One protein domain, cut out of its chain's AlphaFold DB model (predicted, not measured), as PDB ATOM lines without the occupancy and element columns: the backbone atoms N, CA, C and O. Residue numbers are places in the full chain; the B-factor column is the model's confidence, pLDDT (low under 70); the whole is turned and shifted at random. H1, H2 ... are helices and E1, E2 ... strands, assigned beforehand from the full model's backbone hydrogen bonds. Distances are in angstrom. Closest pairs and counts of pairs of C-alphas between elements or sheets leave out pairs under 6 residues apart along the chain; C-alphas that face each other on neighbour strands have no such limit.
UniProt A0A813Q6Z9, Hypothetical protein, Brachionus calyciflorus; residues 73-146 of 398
ATOM      1  N   GLN A  73     191.917 147.492 154.541       80.31
ATOM      2  CA  GLN A  73     192.226 146.179 153.955       80.31
ATOM      3  C   GLN A  73     191.936 145.026 154.924       80.31
ATOM      4  O   GLN A  73     191.253 144.076 154.566       80.31
ATOM      5  N   GLU A  74     192.386 145.131 156.175       80.19
ATOM      6  CA  GLU A  74     192.116 144.120 157.206       80.19
ATOM      7  C   GLU A  74     190.618 144.015 157.527       80.19
ATOM      8  O   GLU A  74     190.135 142.952 157.890       80.19
ATOM      9  N   TYR A  75     189.868 145.112 157.400       83.50
ATOM     10  CA  TYR A  75     188.420 145.136 157.587       83.50
ATOM     11  C   TYR A  75     187.710 144.387 156.456       83.50
ATOM     12  O   TYR A  75     186.798 143.611 156.722       83.50
ATOM     13  N   GLN A  76     188.154 144.573 155.209       83.44
ATOM     14  CA  GLN A  76     187.655 143.814 154.058       83.44
ATOM     15  C   GLN A  76     188.004 142.328 154.159       83.44
ATOM     16  O   GLN A  76     187.134 141.490 153.940       83.44
ATOM     17  N   GLN A  77     189.236 142.004 154.563       85.62
ATOM     18  CA  GLN A  77     189.648 140.627 154.840       85.62
ATOM     19  C   GLN A  77     188.781 140.002 155.934       85.62
ATOM     20  O   GLN A  77     188.299 138.892 155.764       85.62
ATOM     21  N   LEU A  78     188.493 140.731 157.017       83.50
ATOM     22  CA  LEU A  78     187.638 140.228 158.092       83.50
ATOM     23  C   LEU A  78     186.191 139.988 157.630       83.50
ATOM     24  O   LEU A  78     185.552 139.053 158.102       83.50
ATOM     25  N   ILE A  79     185.666 140.814 156.717       85.62
ATOM     26  CA  ILE A  79     184.352 140.573 156.098       85.62
ATOM     27  C   ILE A  79     184.380 139.252 155.328       85.62
ATOM     28  O   ILE A  79     183.504 138.421 155.551       85.62
ATOM     29  N   GLN A  80     185.392 139.052 154.477       86.56
ATOM     30  CA  GLN A  80     185.553 137.813 153.711       86.56
ATOM     31  C   GLN A  80     185.699 136.602 154.636       86.56
ATOM     32  O   GLN A  80     184.955 135.646 154.492       86.56
ATOM     33  N   GLU A  81     186.551 136.676 155.662       86.56
ATOM     34  CA  GLU A  81     186.732 135.591 156.633       86.56
ATOM     35  C   GLU A  81     185.432 135.225 157.363       86.56
ATOM     36  O   GLU A  81     185.192 134.051 157.637       86.56
ATOM     37  N   ILE A  82     184.582 136.203 157.697       85.75
ATOM     38  CA  ILE A  82     183.293 135.936 158.351       85.75
ATOM     39  C   ILE A  82     182.301 135.296 157.368       85.75
ATOM     40  O   ILE A  82     181.564 134.393 157.769       85.75
ATOM     41  N   GLU A  83     182.264 135.745 156.113       87.00
ATOM     42  CA  GLU A  83     181.409 135.173 155.063       87.00
ATOM     43  C   GLU A  83     181.843 133.743 154.712       87.00
ATOM     44  O   GLU A  83     181.042 132.816 154.824       87.00
ATOM     45  N   ASP A  84     183.133 133.529 154.457       86.44
ATOM     46  CA  ASP A  84     183.706 132.210 154.189       86.44
ATOM     47  C   ASP A  84     183.475 131.255 155.366       86.44
ATOM     48  O   ASP A  84     183.092 130.097 155.185       86.44
ATOM     49  N   ALA A  85     183.655 131.730 156.604       85.62
ATOM     50  CA  ALA A  85     183.413 130.924 157.795       85.62
ATOM     51  C   ALA A  85     181.932 130.532 157.937       85.62
ATOM     52  O   ALA A  85     181.641 129.433 158.423       85.62
ATOM     53  N   LYS A  86     180.992 131.386 157.514       83.81
ATOM     54  CA  LYS A  86     179.561 131.047 157.476       83.81
ATOM     55  C   LYS A  86     179.255 129.999 156.411       83.81
ATOM     56  O   LYS A  86     178.533 129.047 156.710       83.81
ATOM     57  N   ASP A  87     179.836 130.142 155.224       83.12
ATOM     58  CA  ASP A  87     179.559 129.280 154.070       83.12
ATOM     59  C   ASP A  87     180.275 127.923 154.152       83.12
ATOM     60  O   ASP A  87     179.866 126.937 153.528       83.12
ATOM     61  N   LYS A  88     181.317 127.823 154.984       84.50
ATOM     62  CA  LYS A  88     182.070 126.590 155.210       84.50
ATOM     63  C   LYS A  88     181.200 125.492 155.832       84.50
ATOM     64  O   LYS A  88     180.839 125.527 157.015       84.50
ATOM     65  N   LYS A  89     180.928 124.455 155.033       76.25
ATOM     66  CA  LYS A  89     180.205 123.230 155.431       76.25
ATOM     67  C   LYS A  89     181.098 122.162 156.077       76.25
ATOM     68  O   LYS A  89     180.587 121.195 156.629       76.25
ATOM     69  N   THR A  90     182.420 122.328 156.018       80.81
ATOM     70  CA  THR A  90     183.408 121.424 156.627       80.81
ATOM     71  C   THR A  90     183.696 121.787 158.089       80.81
ATOM     72  O   THR A  90     183.125 122.734 158.640       80.81
ATOM     73  N   THR A  91     184.576 121.024 158.746       79.50
ATOM     74  CA  THR A  91     185.028 121.316 160.111       79.50
ATOM     75  C   THR A  91     185.667 122.706 160.184       79.50
ATOM     76  O   THR A  91     186.594 123.046 159.446       79.50
ATOM     77  N   LYS A  92     185.128 123.537 161.077       84.44
ATOM     78  CA  LYS A  92     185.557 124.924 161.267       84.44
ATOM     79  C   LYS A  92     186.776 124.982 162.184       84.44
ATOM     80  O   LYS A  92     186.829 124.296 163.205       84.44
ATOM     81  N   SER A  93     187.738 125.830 161.844       85.12
ATOM     82  CA  SER A  93     188.863 126.167 162.710       85.12
ATOM     83  C   SER A  93     188.369 126.884 163.969       85.12
ATOM     84  O   SER A  93     187.342 127.567 163.964       85.12
ATOM     85  N   ARG A  94     189.139 126.794 165.060       79.44
ATOM     86  CA  ARG A  94     188.860 127.511 166.317       79.44
ATOM     87  C   ARG A  94     188.665 129.016 166.096       79.44
ATOM     88  O   ARG A  94     187.849 129.630 166.779       79.44
ATOM     89  N   MET A  95     189.407 129.599 165.153       75.12
ATOM     90  CA  MET A  95     189.310 131.018 164.796       75.12
ATOM     91  C   MET A  95     187.995 131.335 164.071       75.12
ATOM     92  O   MET A  95     187.282 132.243 164.483       75.12
ATOM     93  N   GLU A  96     187.633 130.533 163.068       81.81
ATOM     94  CA  GLU A  96     186.391 130.665 162.287       81.81
ATOM     95  C   GLU A  96     185.152 130.519 163.184       81.81
ATOM     96  O   GLU A  96     184.225 131.324 163.125       81.81
ATOM     97  N   TYR A  97     185.162 129.544 164.098       81.94
ATOM     98  CA  TYR A  97     184.079 129.367 165.068       81.94
ATOM     99  C   TYR A  97     183.934 130.582 166.002       81.94
ATOM    100  O   TYR A  97     182.824 131.025 166.300       81.94
ATOM    101  N   ASN A  98     185.058 131.155 166.446       82.25
ATOM    102  CA  ASN A  98     185.069 132.348 167.291       82.25
ATOM    103  C   ASN A  98     184.539 133.592 166.553       82.25
ATOM    104  O   ASN A  98     183.834 134.407 167.154       82.25
ATOM    105  N   LEU A  99     184.848 133.724 165.258       83.00
ATOM    106  CA  LEU A  99     184.336 134.799 164.406       83.00
ATOM    107  C   LEU A  99     182.810 134.728 164.285       83.00
ATOM    108  O   LEU A  99     182.141 135.700 164.619       83.00
ATOM    109  N   ILE A 100     182.252 133.570 163.924       83.88
ATOM    110  CA  ILE A 100     180.797 133.396 163.732       83.88
ATOM    111  C   ILE A 100     180.013 133.584 165.038       83.88
ATOM    112  O   ILE A 100     178.876 134.071 165.025       83.88
ATOM    113  N   ARG A 101     180.603 133.184 166.173       82.69
ATOM    114  CA  ARG A 101     179.991 133.332 167.499       82.69
ATOM    115  C   ARG A 101     179.859 134.797 167.913       82.69
ATOM    116  O   ARG A 101     178.843 135.165 168.492       82.69
ATOM    117  N   ASN A 102     180.879 135.614 167.650       81.38
ATOM    118  CA  ASN A 102     180.948 136.987 168.161       81.38
ATOM    119  C   ASN A 102     180.554 138.052 167.138       81.38
ATOM    120  O   ASN A 102     180.186 139.154 167.545       81.38
ATOM    121  N   TYR A 103     180.645 137.756 165.842       85.50
ATOM    122  CA  TYR A 103     180.446 138.724 164.772       85.50
ATOM    123  C   TYR A 103     179.433 138.243 163.735       85.50
ATOM    124  O   TYR A 103     179.216 137.047 163.531       85.50
ATOM    125  N   ASP A 104     178.803 139.211 163.084       85.19
ATOM    126  CA  ASP A 104     177.968 139.031 161.904       85.19
ATOM    127  C   ASP A 104     178.287 140.123 160.875       85.19
ATOM    128  O   ASP A 104     178.922 141.122 161.207       85.19
ATOM    129  N   VAL A 105     177.829 139.956 159.639       85.25
ATOM    130  CA  VAL A 105     177.931 140.967 158.582       85.25
ATOM    131  C   VAL A 105     176.518 141.373 158.184       85.25
ATOM    132  O   VAL A 105     175.717 140.532 157.783       85.25
ATOM    133  N   LEU A 106     176.221 142.667 158.304       84.94
ATOM    134  CA  LEU A 106     174.992 143.280 157.815       84.94
ATOM    135  C   LEU A 106     175.269 144.050 156.529       84.94
ATOM    136  O   LEU A 106     176.204 144.853 156.456       84.94
ATOM    137  N   THR A 107     174.405 143.857 155.542       83.81
ATOM    138  CA  THR A 107     174.411 144.625 154.297       83.81
ATOM    139  C   THR A 107     173.421 145.775 154.439       83.81
ATOM    140  O   THR A 107     172.219 145.546 154.538       83.81
ATOM    141  N   ILE A 108     173.919 147.013 154.490       79.31
ATOM    142  CA  ILE A 108     173.090 148.225 154.515       79.31
ATOM    143  C   ILE A 108     173.319 148.956 153.192       79.31
ATOM    144  O   ILE A 108     174.375 149.568 152.987       79.31
ATOM    145  N   GLY A 109     172.338 148.859 152.290       78.12
ATOM    146  CA  GLY A 109     172.455 149.349 150.915       78.12
ATOM    147  C   GLY A 109     173.585 148.636 150.169       78.12
ATOM    148  O   GLY A 109     173.612 147.411 150.110       78.12
ATOM    149  N   GLU A 110     174.550 149.404 149.662       76.69
ATOM    150  CA  GLU A 110     175.728 148.895 148.940       76.69
ATOM    151  C   GLU A 110     176.918 148.557 149.860       76.69
ATOM    152  O   GLU A 110     177.950 148.067 149.402       76.69
ATOM    153  N   THR A 111     176.815 148.819 151.172       78.56
ATOM    154  CA  THR A 111     177.947 148.667 152.103       78.56
ATOM    155  C   THR A 111     177.749 147.524 153.094       78.56
ATOM    156  O   THR A 111     176.745 147.458 153.806       78.56
ATOM    157  N   LYS A 112     178.753 146.645 153.189       83.50
ATOM    158  CA  LYS A 112     178.838 145.596 154.212       83.50
ATOM    159  C   LYS A 112     179.458 146.157 155.493       83.50
ATOM    160  O   LYS A 112     180.523 146.777 155.451       83.50
ATOM    161  N   LYS A 113     178.803 145.938 156.633       84.25
ATOM    162  CA  LYS A 113     179.279 146.342 157.962       84.25
ATOM    163  C   LYS A 113     179.319 145.149 158.902       84.25
ATOM    164  O   LYS A 113     178.355 144.397 159.001       84.25
ATOM    165  N   ILE A 114     180.416 145.017 159.637       85.62
ATOM    166  CA  ILE A 114     180.562 143.983 160.662       85.62
ATOM    167  C   ILE A 114     179.842 144.440 161.934       85.62
ATOM    168  O   ILE A 114     180.086 145.546 162.422       85.62
ATOM    169  N   ILE A 115     178.983 143.588 162.482       86.25
ATOM    170  CA  ILE A 115     178.304 143.790 163.763       86.25
ATOM    171  C   ILE A 115     178.800 142.806 164.812       86.25
ATOM    172  O   ILE A 115     179.155 141.671 164.505       86.25
ATOM    173  N   LYS A 116     178.796 143.231 166.075       83.12
ATOM    174  CA  LYS A 116     179.068 142.347 167.210       83.12
ATOM    175  C   LYS A 116     177.762 141.749 167.734       83.12
ATOM    176  O   LYS A 116     176.869 142.490 168.145       83.12
ATOM    177  N   LYS A 117     177.671 140.419 167.763       80.50
ATOM    178  CA  LYS A 117     176.533 139.688 168.336       80.50
ATOM    179  C   LYS A 117     176.505 139.889 169.855       80.50
ATOM    180  O   LYS A 117     177.529 139.740 170.524       80.50
ATOM    181  N   LYS A 118     175.343 140.259 170.393       69.88
ATOM    182  CA  LYS A 118     175.093 140.369 171.839       69.88
ATOM    183  C   LYS A 118     174.417 139.093 172.344       69.88
ATOM    184  O   LYS A 118     173.758 138.398 171.584       69.88
ATOM    185  N   THR A 119     174.580 138.805 173.633       64.50
ATOM    186  CA  THR A 119     173.834 137.750 174.339       64.50
ATOM    187  C   THR A 119     172.381 138.140 174.624       64.50
ATOM    188  O   THR A 119     171.546 137.251 174.728       64.50
ATOM    189  N   ASN A 120     172.075 139.444 174.697       64.06
ATOM    190  CA  ASN A 120     170.727 139.985 174.898       64.06
ATOM    191  C   ASN A 120     170.284 140.741 173.634       64.06
ATOM    192  O   ASN A 120     171.063 141.538 173.103       64.06
ATOM    193  N   ASN A 121     169.051 140.506 173.172       60.81
ATOM    194  CA  ASN A 121     168.528 141.036 171.903       60.81
ATOM    195  C   ASN A 121     168.001 142.486 171.978       60.81
ATOM    196  O   ASN A 121     167.738 143.079 170.937       60.81
ATOM    197  N   ASP A 122     167.906 143.090 173.166       61.19
ATOM    198  CA  ASP A 122     167.181 144.358 173.374       61.19
ATOM    199  C   ASP A 122     168.039 145.623 173.202       61.19
ATOM    200  O   ASP A 122     167.875 146.611 173.915       61.19
ATOM    201  N   GLY A 123     169.010 145.621 172.288       62.84
ATOM    202  CA  GLY A 123     169.855 146.798 172.100       62.84
ATOM    203  C   GLY A 123     170.330 146.991 170.675       62.84
ATOM    204  O   GLY A 123     170.571 146.028 169.955       62.84
ATOM    205  N   GLU A 124     170.553 148.254 170.314       71.81
ATOM    206  CA  GLU A 124     171.031 148.647 168.990       71.81
ATOM    207  C   GLU A 124     172.287 147.862 168.559       71.81
ATOM    208  O   GLU A 124     173.148 147.533 169.401       71.81
ATOM    209  N   PRO A 125     172.409 147.543 167.257       72.06
ATOM    210  CA  PRO A 125     173.547 146.809 166.725       72.06
ATOM    211  C   PRO A 125     174.841 147.612 166.901       72.06
ATOM    212  O   PRO A 125     174.945 148.767 166.494       72.06
ATOM    213  N   ILE A 126     175.859 146.983 167.496       78.69
ATOM    214  CA  ILE A 126     177.188 147.591 167.639       78.69
ATOM    215  C   ILE A 126     177.976 147.315 166.363       78.69
ATOM    216  O   ILE A 126     178.358 146.170 166.105       78.69
ATOM    217  N   TYR A 127     178.242 148.368 165.592       83.00
ATOM    218  CA  TYR A 127     179.042 148.299 164.373       83.00
ATOM    219  C   TYR A 127     180.537 148.395 164.675       83.00
ATOM    220  O   TYR A 127     180.984 149.264 165.424       83.00
ATOM    221  N   LEU A 128     181.328 147.539 164.030       81.94
ATOM    222  CA  LEU A 128     182.776 147.696 163.976       81.94
ATOM    223  C   LEU A 128     183.126 148.718 162.887       81.94
ATOM    224  O   LEU A 128     182.711 148.570 161.736       81.94
ATOM    225  N   VAL A 129     183.912 149.733 163.246       81.94
ATOM    226  CA  VAL A 129     184.312 150.828 162.350       81.94
ATOM    227  C   VAL A 129     185.803 150.700 162.014       81.94
ATOM    228  O   VAL A 129     186.611 150.547 162.934       81.94
ATOM    229  N   PRO A 130     186.199 150.758 160.727       82.94
ATOM    230  CA  PRO A 130     187.606 150.717 160.342       82.94
ATOM    231  C   PRO A 130     188.333 151.986 160.793       82.94
ATOM    232  O   PRO A 130     187.749 153.072 160.819       82.94
ATOM    233  N   TYR A 131     189.628 151.853 161.089       80.06
ATOM    234  CA  TYR A 131     190.432 152.924 161.685       80.06
ATOM    235  C   TYR A 131     190.345 154.239 160.904       80.06
ATOM    236  O   TYR A 131     190.089 155.285 161.485       80.06
ATOM    237  N   GLN A 132     190.468 154.174 159.577       80.94
ATOM    238  CA  GLN A 132     190.476 155.349 158.701       80.94
ATOM    239  C   GLN A 132     189.157 156.140 158.730       80.94
ATOM    240  O   GLN A 132     189.166 157.348 158.489       80.94
ATOM    241  N   LYS A 133     188.032 155.473 159.025       83.31
ATOM    242  CA  LYS A 133     186.691 156.082 159.073       83.31
ATOM    243  C   LYS A 133     186.233 156.407 160.496       83.31
ATOM    244  O   LYS A 133     185.099 156.854 160.673       83.31
ATOM    245  N   LEU A 134     187.081 156.188 161.504       84.56
ATOM    246  CA  LEU A 134     186.725 156.398 162.906       84.56
ATOM    247  C   LEU A 134     186.356 157.861 163.166       84.56
ATOM    248  O   LEU A 134     185.271 158.129 163.678       84.56
ATOM    249  N   PHE A 135     187.215 158.794 162.744       83.88
ATOM    250  CA  PHE A 135     186.960 160.227 162.898       83.88
ATOM    251  C   PHE A 135     185.671 160.654 162.196       83.88
ATOM    252  O   PHE A 135     184.832 161.301 162.807       83.88
ATOM    253  N   ASP A 136     185.484 160.258 160.936       85.00
ATOM    254  CA  ASP A 136     184.325 160.690 160.150       85.00
ATOM    255  C   ASP A 136     183.013 160.152 160.748       85.00
ATOM    256  O   ASP A 136     182.010 160.861 160.785       85.00
ATOM    257  N   THR A 137     183.029 158.922 161.276       83.75
ATOM    258  CA  THR A 137     181.868 158.310 161.941       83.75
ATOM    259  C   THR A 137     181.551 159.008 163.260       83.75
ATOM    260  O   THR A 137     180.398 159.348 163.508       83.75
ATOM    261  N   LEU A 138     182.565 159.269 164.091       83.19
ATOM    262  CA  LEU A 138     182.392 159.991 165.354       83.19
ATOM    263  C   LEU A 138     181.942 161.432 165.125       83.19
ATOM    264  O   LEU A 138     181.039 161.896 165.806       83.19
ATOM    265  N   HIS A 139     182.529 162.121 164.149       81.81
ATOM    266  CA  HIS A 139     182.151 163.480 163.780       81.81
ATOM    267  C   HIS A 139     180.712 163.537 163.266       81.81
ATOM    268  O   HIS A 139     179.991 164.480 163.575       81.81
ATOM    269  N   LYS A 140     180.276 162.529 162.500       82.44
ATOM    270  CA  LYS A 140     178.883 162.415 162.065       82.44
ATOM    271  C   LYS A 140     177.943 162.220 163.257       82.44
ATOM    272  O   LYS A 140     177.014 162.996 163.404       82.44
ATOM    273  N   ILE A 141     178.222 161.257 164.138       78.69
ATOM    274  CA  ILE A 141     177.405 161.019 165.341       78.69
ATOM    275  C   ILE A 141     177.360 162.271 166.224       78.69
ATOM    276  O   ILE A 141     176.307 162.649 166.713       78.69
ATOM    277  N   HIS A 142     178.496 162.937 166.413       72.31
ATOM    278  CA  HIS A 142     178.582 164.165 167.197       72.31
ATOM    279  C   HIS A 142     177.719 165.292 166.616       72.31
ATOM    280  O   HIS A 142     177.048 165.995 167.368       72.31
ATOM    281  N   TYR A 143     177.711 165.427 165.287       73.50
ATOM    282  CA  TYR A 143     176.853 166.367 164.571       73.50
ATOM    283  C   TYR A 143     175.367 166.006 164.707       73.50
ATOM    284  O   TYR A 143     174.558 166.874 165.025       73.50
ATOM    285  N   ASP A 144     175.027 164.726 164.533       71.69
ATOM    286  CA  ASP A 144     173.652 164.215 164.590       71.69
ATOM    287  C   ASP A 144     173.050 164.302 166.012       71.69
ATOM    288  O   ASP A 144     171.844 164.460 166.164       71.69
ATOM    289  N   VAL A 145     173.881 164.244 167.062       70.38
ATOM    290  CA  VAL A 145     173.476 164.354 168.482       70.38
ATOM    291  C   VAL A 145     173.404 165.823 168.962       70.38
ATOM    292  O   VAL A 145     173.245 166.092 170.147       70.38
ATOM    293  N   GLU A 146     173.505 166.802 168.057       54.88
ATOM    294  CA  GLU A 146     173.479 168.248 168.354       54.88
ATOM    295  C   GLU A 146     174.532 168.744 169.367       54.88
ATOM    296  O   GLU A 146     174.421 169.855 169.898       54.88
TER     297      GLU A 146
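Overview. This is residues 73 to 146 of the 398 residues of the protein "Hypothetical protein" of Brachionus calyciflorus (UniProt A0A813Q6Z9). The hairpin E1-E2 forms the middle, H1 packs on it, H2 packs crosswise on H1, and H3 is an arm whose residues 139 to 144 stick out. The 74 printed residues include three named helices and two antiparallel strands, ordered H1 H2 E1 E2 H3, class mixed. The whole is loose, radius of gyration of the C-alphas 14.3 A, spanning 49 by 31 by 22 A.

Arrangement. E1, residues 103 to 108, and E2, residues 111 to 116, form an antiparallel hairpin; N 106 and O 113 are within hydrogen-bond range, 2.8 A. H1, residues 73 to 87, comes closest to E2 at the C-alphas of Ile 79 and Ile 114, 6.8 A. H1 touches H2, residues 94 to 102, with residues 81 to 86 alone, about perpendicular at 87 degrees; the closest C-alphas are those of Ala 85 and Glu 96, 5.4 A. H3, residues 131 to 144, is apart from H1, H2 and E1. Every O i to N i+4 pair is within range in H1 and H2, 8 of 10 in H3.

Along the chain. H1 starts at C-alpha 73 (192.226, 146.179, 153.955) and measures 21.1 A. H3, 20.4 A, ends at C-alpha 144 (173.652, 164.215, 164.590).

Size, cuts and confidence. The printed part has no cut. The E2 to H3 link is long. Residues 118 to 123 and 146 are under pLDDT 70.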